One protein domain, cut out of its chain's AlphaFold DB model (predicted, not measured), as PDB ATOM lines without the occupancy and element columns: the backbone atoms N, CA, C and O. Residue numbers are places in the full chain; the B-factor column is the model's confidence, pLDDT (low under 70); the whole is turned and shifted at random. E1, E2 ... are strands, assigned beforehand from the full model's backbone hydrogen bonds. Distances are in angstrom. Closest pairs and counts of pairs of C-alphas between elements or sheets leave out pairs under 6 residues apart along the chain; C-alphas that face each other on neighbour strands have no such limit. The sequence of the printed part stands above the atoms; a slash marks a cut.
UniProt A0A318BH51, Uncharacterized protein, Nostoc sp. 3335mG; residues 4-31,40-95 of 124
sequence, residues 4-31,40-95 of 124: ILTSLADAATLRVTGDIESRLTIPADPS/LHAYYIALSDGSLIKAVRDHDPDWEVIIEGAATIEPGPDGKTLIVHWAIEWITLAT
ATOM      1  N   ILE A   4     454.099 489.475 399.318       96.50
ATOM      2  CA  ILE A   4     454.934 488.577 398.540       96.50
ATOM      3  C   ILE A   4     454.105 487.328 398.262       96.50
ATOM      4  O   ILE A   4     453.654 486.660 399.194       96.50
ATOM      5  N   LEU A   5     453.892 487.026 396.986       95.25
ATOM      6  CA  LEU A   5     453.234 485.806 396.534       95.25
ATOM      7  C   LEU A   5     454.315 484.830 396.078       95.25
ATOM      8  O   LEU A   5     455.125 485.189 395.235       95.25
ATOM      9  N   THR A   6     454.349 483.611 396.608       94.19
ATOM     10  CA  THR A   6     455.316 482.584 396.193       94.19
ATOM     11  C   THR A   6     454.589 481.304 395.806       94.19
ATOM     12  O   THR A   6     453.840 480.756 396.620       94.19
ATOM     13  N   SER A   7     454.841 480.789 394.599       89.00
ATOM     14  CA  SER A   7     454.408 479.432 394.234       89.00
ATOM     15  C   SER A   7     455.252 478.400 394.982       89.00
ATOM     16  O   SER A   7     456.483 478.485 395.013       89.00
ATOM     17  N   LEU A   8     454.598 477.445 395.642       86.25
ATOM     18  CA  LEU A   8     455.284 476.374 396.360       86.25
ATOM     19  C   LEU A   8     455.564 475.175 395.447       86.25
ATOM     20  O   LEU A   8     454.953 474.991 394.400       86.25
ATOM     21  N   ALA A   9     456.497 474.319 395.874       80.12
ATOM     22  CA  ALA A   9     456.950 473.163 395.097       80.12
ATOM     23  C   ALA A   9     455.855 472.115 394.816       80.12
ATOM     24  O   ALA A   9     456.032 471.277 393.940       80.12
ATOM     25  N   ASP A  10     454.740 472.150 395.552       78.81
ATOM     26  CA  ASP A  10     453.581 471.290 395.298       78.81
ATOM     27  C   ASP A  10     452.733 471.759 394.102       78.81
ATOM     28  O   ASP A  10     451.772 471.079 393.738       78.81
ATOM     29  N   ALA A  11     453.059 472.924 393.519       72.12
ATOM     30  CA  ALA A  11     452.325 473.608 392.456       72.12
ATOM     31  C   ALA A  11     450.819 473.759 392.747       72.12
ATOM     32  O   ALA A  11     450.020 474.014 391.856       72.12
ATOM     33  N   ALA A  12     450.381 473.562 393.986       83.12
ATOM     34  CA  ALA A  12     448.980 473.562 394.395       83.12
ATOM     35  C   ALA A  12     448.714 474.627 395.453       83.12
ATOM     36  O   ALA A  12     447.558 474.918 395.755       83.12
ATOM     37  N   THR A  13     449.778 475.199 396.008       89.19
ATOM     38  CA  THR A  13     449.707 476.137 397.107       89.19
ATOM     39  C   THR A  13     450.442 477.420 396.753       89.19
ATOM     40  O   THR A  13     451.619 477.414 396.389       89.19
ATOM     41  N   LEU A  14     449.750 478.540 396.934       92.38
ATOM     42  CA  LEU A  14     450.324 479.873 396.899       92.38
ATOM     43  C   LEU A  14     450.589 480.324 398.337       92.38
ATOM     44  O   LEU A  14     449.665 480.413 399.150       92.38
ATOM     45  N   ARG A  15     451.848 480.609 398.673       94.81
ATOM     46  CA  ARG A  15     452.190 481.271 399.936       94.81
ATOM     47  C   ARG A  15     452.050 482.776 399.758       94.81
ATOM     48  O   ARG A  15     452.576 483.335 398.803       94.81
ATOM     49  N   VAL A  16     451.373 483.417 400.701       95.88
ATOM     50  CA  VAL A  16     451.201 484.866 400.774       95.88
ATOM     51  C   VAL A  16     451.895 485.349 402.038       95.88
ATOM     52  O   VAL A  16     451.556 484.904 403.133       95.88
ATOM     53  N   THR A  17     452.854 486.256 401.896       96.00
ATOM     54  CA  THR A  17     453.588 486.851 403.016       96.00
ATOM     55  C   THR A  17     453.421 488.365 402.979       96.00
ATOM     56  O   THR A  17     453.866 489.014 402.041       96.00
ATOM     57  N   GLY A  18     452.781 488.929 403.998       91.25
ATOM     58  CA  GLY A  18     452.677 490.371 404.235       91.25
ATOM     59  C   GLY A  18     452.805 490.642 405.730       91.25
ATOM     60  O   GLY A  18     453.713 490.118 406.372       91.25
ATOM     61  N   ASP A  19     451.853 491.378 406.303       88.69
ATOM     62  CA  ASP A  19     451.753 491.548 407.763       88.69
ATOM     63  C   ASP A  19     451.493 490.214 408.488       88.69
ATOM     64  O   ASP A  19     451.895 490.021 409.635       88.69
ATOM     65  N   ILE A  20     450.835 489.281 407.795       88.44
ATOM     66  CA  ILE A  20     450.655 487.890 408.208       88.44
ATOM     67  C   ILE A  20     451.119 486.951 407.090       88.44
ATOM     68  O   ILE A  20     451.118 487.314 405.910       88.44
ATOM     69  N   GLU A  21     451.494 485.728 407.460       93.88
ATOM     70  CA  GLU A  21     451.706 484.640 406.503       93.88
ATOM     71  C   GLU A  21     450.414 483.831 406.342       93.88
ATOM     72  O   GLU A  21     449.712 483.535 407.310       93.88
ATOM     73  N   SER A  22     450.085 483.459 405.108       93.94
ATOM     74  CA  SER A  22     448.953 482.594 404.778       93.94
ATOM     75  C   SER A  22     449.284 481.683 403.598       93.94
ATOM     76  O   SER A  22     450.192 481.952 402.811       93.94
ATOM     77  N   ARG A  23     448.553 480.575 403.477       95.00
ATOM     78  CA  ARG A  23     448.684 479.620 402.369       95.00
ATOM     79  C   ARG A  23     447.324 479.414 401.730       95.00
ATOM     80  O   ARG A  23     446.369 479.078 402.426       95.00
ATOM     81  N   LEU A  24     447.249 479.626 400.424       92.62
ATOM     82  CA  LEU A  24     446.030 479.502 399.638       92.62
ATOM     83  C   LEU A  24     446.155 478.301 398.707       92.62
ATOM     84  O   LEU A  24     447.130 478.186 397.968       92.62
ATOM     85  N   THR A  25     445.168 477.411 398.732       90.88
ATOM     86  CA  THR A  25     445.095 476.295 397.786       90.88
ATOM     87  C   THR A  25     444.559 476.797 396.453       90.88
ATOM     88  O   THR A  25     443.480 477.386 396.394       90.88
ATOM     89  N   ILE A  26     445.308 476.547 395.383       87.31
ATOM     90  CA  ILE A  26     444.878 476.805 394.011       87.31
ATOM     91  C   ILE A  26     443.771 475.791 393.684       87.31
ATOM     92  O   ILE A  26     444.009 474.583 393.802       87.31
ATOM     93  N   PRO A  27     442.560 476.242 393.301       82.44
ATOM     94  CA  PRO A  27     441.473 475.336 392.945       82.44
ATOM     95  C   PRO A  27     441.895 474.348 391.848       82.44
ATOM     96  O   PRO A  27     442.664 474.693 390.958       82.44
ATOM     97  N   ALA A  28     441.398 473.113 391.886       73.69
ATOM     98  CA  ALA A  28     441.535 472.205 390.748       73.69
ATOM     99  C   ALA A  28     440.502 472.573 389.669       73.69
ATOM    100  O   ALA A  28     439.398 473.006 389.998       73.69
ATOM    101  N   ASP A  29     440.841 472.399 388.391       68.06
ATOM    102  CA  ASP A  29     439.844 472.480 387.320       68.06
ATOM    103  C   ASP A  29     439.042 471.160 387.282       68.06
ATOM    104  O   ASP A  29     439.641 470.100 387.096       68.06
ATOM    105  N   PRO A  30     437.709 471.173 387.473       54.62
ATOM    106  CA  PRO A  30     436.889 469.960 387.441       54.62
ATOM    107  C   PRO A  30     436.825 469.290 386.057       54.62
ATOM    108  O   PRO A  30     436.407 468.139 385.971       54.62
ATOM    109  N   SER A  31     437.240 469.958 384.973       53.56
ATOM    110  CA  SER A  31     437.287 469.366 383.623       53.56
ATOM    111  C   SER A  31     438.457 468.385 383.407       53.56
ATOM    112  O   SER A  31     438.552 467.740 382.364       53.56
ATOM    113  N   LEU A  40     448.092 474.076 379.530       55.97
ATOM    114  CA  LEU A  40     448.775 474.847 380.572       55.97
ATOM    115  C   LEU A  40     447.727 475.316 381.592       55.97
ATOM    116  O   LEU A  40     446.882 476.149 381.264       55.97
ATOM    117  N   HIS A  41     447.735 474.727 382.791       73.62
ATOM    118  CA  HIS A  41     446.720 474.956 383.820       73.62
ATOM    119  C   HIS A  41     446.913 476.347 384.419       73.62
ATOM    120  O   HIS A  41     447.523 476.511 385.476       73.62
ATOM    121  N   ALA A  42     446.462 477.363 383.696       81.38
ATOM    122  CA  ALA A  42     446.504 478.726 384.170       81.38
ATOM    123  C   ALA A  42     445.547 478.884 385.355       81.38
ATOM    124  O   ALA A  42     444.425 478.378 385.352       81.38
ATOM    125  N   TYR A  43     445.991 479.615 386.361       87.00
ATOM    126  CA  TYR A  43     445.156 480.128 387.427       87.00
ATOM    127  C   TYR A  43     445.296 481.644 387.475       87.00
ATOM    128  O   TYR A  43     446.260 482.226 386.977       87.00
ATOM    129  N   TYR A  44     444.296 482.279 388.063       91.06
ATOM    130  CA  TYR A  44     444.176 483.718 388.147       91.06
ATOM    131  C   TYR A  44     444.161 484.144 389.605       91.06
ATOM    132  O   TYR A  44     443.527 483.500 390.445       91.06
ATOM    133  N   ILE A  45     444.850 485.243 389.885       93.38
ATOM    134  CA  ILE A  45     444.938 485.892 391.183       93.38
ATOM    135  C   ILE A  45     444.329 487.282 391.023       93.38
ATOM    136  O   ILE A  45     444.900 488.143 390.356       93.38
ATOM    137  N   ALA A  46     443.165 487.494 391.628       94.12
ATOM    138  CA  ALA A  46     442.563 488.817 391.729       94.12
ATOM    139  C   ALA A  46     442.958 489.453 393.065       94.12
ATOM    140  O   ALA A  46     442.818 488.827 394.123       94.12
ATOM    141  N   LEU A  47     443.426 490.695 393.005       94.75
ATOM    142  CA  LEU A  47     443.878 491.471 394.153       94.75
ATOM    143  C   LEU A  47     442.908 492.619 394.461       94.75
ATOM    144  O   LEU A  47     442.233 493.151 393.575       94.75
ATOM    145  N   SER A  48     442.847 493.027 395.731       93.81
ATOM    146  CA  SER A  48     441.918 494.068 396.194       93.81
ATOM    147  C   SER A  48     442.154 495.467 395.631       93.81
ATOM    148  O   SER A  48     441.277 496.323 395.733       93.81
ATOM    149  N   ASP A  49     443.326 495.716 395.055       93.31
ATOM    150  CA  ASP A  49     443.666 496.959 394.365       93.31
ATOM    151  C   ASP A  49     443.088 497.029 392.937       93.31
ATOM    152  O   ASP A  49     443.155 498.085 392.310       93.31
ATOM    153  N   GLY A  50     442.509 495.929 392.439       92.62
ATOM    154  CA  GLY A  50     441.949 495.808 391.092       92.62
ATOM    155  C   GLY A  50     442.841 495.056 390.102       92.62
ATOM    156  O   GLY A  50     442.422 494.865 388.963       92.62
ATOM    157  N   SER A  51     444.030 494.606 390.516       94.88
ATOM    158  CA  SER A  51     444.926 493.851 389.640       94.88
ATOM    159  C   SER A  51     444.414 492.429 389.378       94.88
ATOM    160  O   SER A  51     443.864 491.772 390.271       94.88
ATOM    161  N   LEU A  52     444.637 491.930 388.158       94.31
ATOM    162  CA  LEU A  52     444.423 490.532 387.777       94.31
ATOM    163  C   LEU A  52     445.725 489.954 387.233       94.31
ATOM    164  O   LEU A  52     446.222 490.405 386.204       94.31
ATOM    165  N   ILE A  53     446.239 488.926 387.896       94.00
ATOM    166  CA  ILE A  53     447.452 488.216 387.492       94.00
ATOM    167  C   ILE A  53     447.055 486.822 387.025       94.00
ATOM    168  O   ILE A  53     446.235 486.164 387.660       94.00
ATOM    169  N   LYS A  54     447.647 486.359 385.935       91.50
ATOM    170  CA  LYS A  54     447.580 484.987 385.453       91.50
ATOM    171  C   LYS A  54     448.919 484.313 385.722       91.50
ATOM    172  O   LYS A  54     449.968 484.934 385.602       91.50
ATOM    173  N   ALA A  55     448.873 483.043 386.087       88.94
ATOM    174  CA  ALA A  55     450.060 482.228 386.279       88.94
ATOM    175  C   ALA A  55     449.792 480.795 385.843       88.94
ATOM    176  O   ALA A  55     448.672 480.302 385.967       88.94
ATOM    177  N   VAL A  56     450.813 480.107 385.342       83.94
ATOM    178  CA  VAL A  56     450.724 478.667 385.075       83.94
ATOM    179  C   VAL A  56     450.972 477.905 386.371       83.94
ATOM    180  O   VAL A  56     451.846 478.261 387.160       83.94
ATOM    181  N   ARG A  57     450.184 476.852 386.603       75.44
ATOM    182  CA  ARG A  57     450.356 475.926 387.720       75.44
ATOM    183  C   ARG A  57     451.634 475.096 387.543       75.44
ATOM    184  O   ARG A  57     451.583 473.946 387.122       75.44
ATOM    185  N   ASP A  58     452.766 475.710 387.856       71.44
ATOM    186  CA  ASP A  58     454.103 475.130 387.771       71.44
ATOM    187  C   ASP A  58     454.956 475.552 388.987       71.44
ATOM    188  O   ASP A  58     454.622 476.478 389.736       71.44
ATOM    189  N   HIS A  59     456.064 474.845 389.197       68.56
ATOM    190  CA  HIS A  59     457.084 475.149 390.199       68.56
ATOM    191  C   HIS A  59     457.866 476.436 389.892       68.56
ATOM    192  O   HIS A  59     458.488 476.992 390.801       68.56
ATOM    193  N   ASP A  60     457.857 476.862 388.627       77.50
ATOM    194  CA  ASP A  60     458.390 478.130 388.133       77.50
ATOM    195  C   ASP A  60     457.285 478.839 387.331       77.50
ATOM    196  O   ASP A  60     457.185 478.685 386.113       77.50
ATOM    197  N   PRO A  61     456.333 479.480 388.028       80.06
ATOM    198  CA  PRO A  61     455.177 480.085 387.383       80.06
ATOM    199  C   PRO A  61     455.593 481.270 386.509       80.06
ATOM    200  O   PRO A  61     456.222 482.216 386.974       80.06
ATOM    201  N   ASP A  62     455.152 481.255 385.255       85.88
ATOM    202  CA  ASP A  62     455.203 482.434 384.394       85.88
ATOM    203  C   ASP A  62     454.097 483.414 384.817       85.88
ATOM    204  O   ASP A  62     452.908 483.141 384.615       85.88
ATOM    205  N   TRP A  63     454.480 484.499 385.495       90.31
ATOM    206  CA  TRP A  63     453.564 485.520 386.003       90.31
ATOM    207  C   TRP A  63     453.232 486.542 384.916       90.31
ATOM    208  O   TRP A  63     454.104 487.256 384.428       90.31
ATOM    209  N   GLU A  64     451.950 486.695 384.610       92.75
ATOM    210  CA  GLU A  64     451.456 487.639 383.611       92.75
ATOM    211  C   GLU A  64     450.420 488.574 384.249       92.75
ATOM    212  O   GLU A  64     449.363 488.126 384.695       92.75
ATOM    213  N   VAL A  65     450.690 489.882 384.305       93.75
ATOM    214  CA  VAL A  65     449.686 490.871 384.738       93.75
ATOM    215  C   VAL A  65     448.728 491.128 383.573       93.75
ATOM    216  O   VAL A  65     449.111 491.678 382.546       93.75
ATOM    217  N   ILE A  66     447.475 490.700 383.727       93.38
ATOM    218  CA  ILE A  66     446.423 490.798 382.701       93.38
ATOM    219  C   ILE A  66     445.649 492.109 382.827       93.38
ATOM    220  O   ILE A  66     445.231 492.692 381.826       93.38
ATOM    221  N   ILE A  67     445.425 492.559 384.062       93.19
ATOM    222  CA  ILE A  67     444.771 493.832 384.368       93.19
ATOM    223  C   ILE A  67     445.620 494.547 385.411       93.19
ATOM    224  O   ILE A  67     445.860 493.999 386.485       93.19
ATOM    225  N   GLU A  68     446.034 495.767 385.084       93.81
ATOM    226  CA  GLU A  68     446.743 496.667 385.993       93.81
ATOM    227  C   GLU A  68     445.760 497.303 386.986       93.81
ATOM    228  O   GLU A  68     444.771 497.927 386.587       93.81
ATOM    229  N   GLY A  69     446.032 497.136 388.279       93.25
ATOM    230  CA  GLY A  69     445.356 497.837 389.367       93.25
ATOM    231  C   GLY A  69     446.153 499.048 389.855       93.25
ATOM    232  O   GLY A  69     446.851 499.715 389.093       93.25
ATOM    233  N   ALA A  70     446.027 499.364 391.145       93.50
ATOM    234  CA  ALA A  70     446.778 500.458 391.768       93.50
ATOM    235  C   ALA A  70     448.169 500.033 392.276       93.50
ATOM    236  O   ALA A  70     449.014 500.891 392.535       93.50
ATOM    237  N   ALA A  71     448.400 498.731 392.461       94.25
ATOM    238  CA  ALA A  71     449.660 498.207 392.957       94.25
ATOM    239  C   ALA A  71     450.764 498.272 391.895       94.25
ATOM    240  O   ALA A  71     450.541 497.972 390.728       94.25
ATOM    241  N   THR A  72     451.993 498.563 392.322       96.62
ATOM    242  CA  THR A  72     453.174 498.202 391.528       96.62
ATOM    243  C   THR A  72     453.476 496.725 391.761       96.62
ATOM    244  O   THR A  72     453.653 496.312 392.911       96.62
ATOM    245  N   ILE A  73     453.523 495.939 390.686       96.38
ATOM    246  CA  ILE A  73     453.762 494.493 390.714       96.38
ATOM    247  C   ILE A  73     455.057 494.197 389.959       96.38
ATOM    248  O   ILE A  73     455.219 494.626 388.820       96.38
ATOM    249  N   GLU A  74     455.968 493.452 390.579       94.88
ATOM    250  CA  GLU A  74     457.237 493.069 389.960       94.88
ATOM    251  C   GLU A  74     457.634 491.623 390.296       94.88
ATOM    252  O   GLU A  74     457.335 491.130 391.390       94.88
ATOM    253  N   PRO A  75     458.298 490.906 389.372       92.62
ATOM    254  CA  PRO A  75     458.829 489.584 389.662       92.62
ATOM    255  C   PRO A  75     459.965 489.671 390.688       92.62
ATOM    256  O   PRO A  75     460.833 490.543 390.630       92.62
ATOM    257  N   GLY A  76     459.971 488.731 391.627       91.00
ATOM    258  CA  GLY A  76     461.052 488.543 392.578       91.00
ATOM    259  C   GLY A  76     462.311 487.966 391.917       91.00
ATOM    260  O   GLY A  76     462.252 487.389 390.829       91.00
ATOM    261  N   PRO A  77     463.474 488.065 392.583       87.94
ATOM    262  CA  PRO A  77     464.761 487.653 392.015       87.94
ATOM    263  C   PRO A  77     464.896 486.138 391.797       87.94
ATOM    264  O   PRO A  77     465.841 485.697 391.150       87.94
ATOM    265  N   ASP A  78     463.992 485.337 392.363       87.50
ATOM    266  CA  ASP A  78     463.998 483.875 392.299       87.50
ATOM    267  C   ASP A  78     463.098 483.300 391.191       87.50
ATOM    268  O   ASP A  78     463.016 482.079 391.080       87.50
ATOM    269  N   GLY A  79     462.397 484.145 390.419       83.88
ATOM    270  CA  GLY A  79     461.426 483.747 389.382       83.88
ATOM    271  C   GLY A  79     460.099 483.191 389.922       83.88
ATOM    272  O   GLY A  79     459.056 483.297 389.288       83.88
ATOM    273  N   LYS A  80     460.097 482.689 391.157       87.19
ATOM    274  CA  LYS A  80     458.956 482.011 391.798       87.19
ATOM    275  C   LYS A  80     458.096 482.920 392.647       87.19
ATOM    276  O   LYS A  80     457.066 482.490 393.178       87.19
ATOM    277  N   THR A  81     458.558 484.144 392.819       93.12
ATOM    278  CA  THR A  81     457.955 485.122 393.694       93.12
ATOM    279  C   THR A  81     457.435 486.303 392.887       93.12
ATOM    280  O   THR A  81     458.080 486.751 391.946       93.12
ATOM    281  N   LEU A  82     456.291 486.839 393.294       95.06
ATOM    282  CA  LEU A  82     455.752 488.105 392.824       95.06
ATOM    283  C   LEU A  82     455.695 489.081 394.002       95.06
ATOM    284  O   LEU A  82     455.119 488.772 395.049       95.06
ATOM    285  N   ILE A  83     456.318 490.243 393.843       96.56
ATOM    286  CA  ILE A  83     456.359 491.316 394.835       96.56
ATOM    287  C   ILE A  83     455.281 492.333 394.465       96.56
ATOM    288  O   ILE A  83     455.228 492.819 393.338       96.56
ATOM    289  N   VAL A  84     454.407 492.652 395.418       97.00
ATOM    290  CA  VAL A  84     453.287 493.580 395.217       97.00
ATOM    291  C   VAL A  84     453.394 494.717 396.225       97.00
ATOM    292  O   VAL A  84     453.249 494.516 397.435       97.00
ATOM    293  N   HIS A  85     453.618 495.932 395.735       96.75
ATOM    294  CA  HIS A  85     453.751 497.139 396.548       96.75
ATOM    295  C   HIS A  85     452.412 497.854 396.720       96.75
ATOM    296  O   HIS A  85     452.161 498.902 396.124       96.75
ATOM    297  N   TRP A  86     451.543 497.291 397.559       94.38
ATOM    298  CA  TRP A  86     450.283 497.920 397.949       94.38
ATOM    299  C   TRP A  86     449.738 497.337 399.257       94.38
ATOM    300  O   TRP A  86     450.216 496.317 399.756       94.38
ATOM    301  N   ALA A  87     448.724 497.989 399.825       91.12
ATOM    302  CA  ALA A  87     447.932 497.418 400.910       91.12
ATOM    303  C   ALA A  87     446.848 496.504 400.318       91.12
ATOM    304  O   ALA A  87     445.856 496.985 399.770       91.12
ATOM    305  N   ILE A  88     447.060 495.191 400.398       92.31
ATOM    306  CA  ILE A  88     446.120 494.189 399.886       92.31
ATOM    307  C   ILE A  88     445.277 493.644 401.041       92.31
ATOM    308  O   ILE A  88     445.813 493.105 402.005       92.31
ATOM    309  N   GLU A  89     443.957 493.786 400.936       91.25
ATOM    310  CA  GLU A  89     442.989 493.373 401.965       91.25
ATOM    311  C   GLU A  89     442.404 491.982 401.693       91.25
ATOM    312  O   GLU A  89     442.005 491.274 402.616       91.25
ATOM    313  N   TRP A  90     442.336 491.587 400.422       91.62
ATOM    314  CA  TRP A  90     441.842 490.281 400.005       91.62
ATOM    315  C   TRP A  90     442.536 489.813 398.727       91.62
ATOM    316  O   TRP A  90     442.968 490.613 397.896       91.62
ATOM    317  N   ILE A  91     442.616 488.491 398.582       93.38
ATOM    318  CA  ILE A  91     443.145 487.789 397.411       93.38
ATOM    319  C   ILE A  91     442.138 486.702 397.047       93.38
ATOM    320  O   ILE A  91     441.683 485.968 397.924       93.38
ATOM    321  N   THR A  92     441.798 486.588 395.764       91.88
ATOM    322  CA  THR A  92     440.917 485.525 395.254       91.88
ATOM    323  C   THR A  92     441.635 484.715 394.184       91.88
ATOM    324  O   THR A  92     442.283 485.292 393.312       91.88
ATOM    325  N   LEU A  93     441.500 483.387 394.240       90.81
ATOM    326  CA  LEU A  93     442.060 482.453 393.262       90.81
ATOM    327  C   LEU A  93     440.959 481.817 392.415       90.81
ATOM    328  O   LEU A  93     439.916 481.428 392.943       90.81
ATOM    329  N   ALA A  94     441.212 481.657 391.118       86.88
ATOM    330  CA  ALA A  94     440.314 480.969 390.194       86.88
ATOM    331  C   ALA A  94     441.096 480.203 389.120       86.88
ATOM    332  O   ALA A  94     442.183 480.616 388.733       86.88
ATOM    333  N   THR A  95     440.535 479.109 388.608       80.69
ATOM    334  CA  THR A  95     441.102 478.327 387.490       80.69
ATOM    335  C   THR A  95     440.292 478.419 386.203       80.69
ATOM    336  O   THR A  95     440.682 477.856 385.188       80.69
TER     337      THR A  95
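AT A GLANCE: This is residues 4 to 31 and 40 to 95 of the 124 residues of an uncharacterized protein of Nostoc sp. 3335mG (UniProt A0A318BH51). The model is a compact sandwich of two strongly twisted sheets face to face, five strands in one and four in the other, the second sheet only just strongly twisted. At one side, E6 of the smaller sheet comes near E7 and E8 of the larger; at the opposite side, E3 and E9 are only just apart. The printed part has 84 residues, with no named helix and nine named strands, E1 to E9 in chain order, and the class is all strand. Both sheets are antiparallel, in the orders E3, E2, E1, E8, E7 and E6, E5, E4, E9. The radius of gyration of the C-alphas is 11.8 A, and they span 33 by 22 by 21 A.

HOW THE PARTS SIT: E1, residues 4 to 7, E2, residues 13 to 17, and E3, residues 21 to 25, form a meander, each strand the antiparallel neighbour of the one before; E1 and E2, and E2 and E3, are hairpins. N 6 and O 15 are 2.8 A apart, as are N 14 and O 24, both within hydrogen-bond range. E4, residues 42 to 47, E5, residues 52 to 56, and E6, residues 63 to 67, form a second meander of two hairpins, with N 45 and O 53 at 2.8 A and N 64 and O 54 at 2.8 A. E7, residues 72 to 75, and E8, residues 81 to 85, are a hairpin, with N 74 and O 83 at 2.9 A. E8 is also the antiparallel neighbour of E1, at 160 degrees, with N 5 and O 82 at 2.9 A. E9, residues 91 to 94, is antiparallel to E4 at 155 degrees, with N 46 and O 92 at 2.9 A. The facing parts of the two sheets are 10.6 A centre to centre, their strands at 19 degrees. The closest C-alphas of E6 and E7, Trp 63 and Pro 75, are 7.6 A apart; E3 and E9 are only just apart, at 8.1 A.

IN THESE COORDINATES: E1 begins at C-alpha 4, (454.934, 488.577, 398.540), and is 10.1 A long. E2 is 12.8 A, E3 13.8 A, E4 16.4 A, E5 13.7 A, E6 12.2 A, E7 10.5 A and E8 13.0 A long. E4 begins at C-alpha 42, (446.504, 478.726, 384.170). E9, 10.3 A long, ends at C-alpha 94, (440.314, 480.969, 390.194).

THE WHOLE: The two C-alphas farthest apart, of Asp 19 and Ser 31, are 35.8 A apart. Residues 32 to 39 are not printed, and the gap from C-alpha 31 to C-alpha 40 is 13.1 A. Of the links printed whole, none is long. Mean pLDDT of the printed part is 88.0; residues 29 to 31, 40 and 59 are under 70.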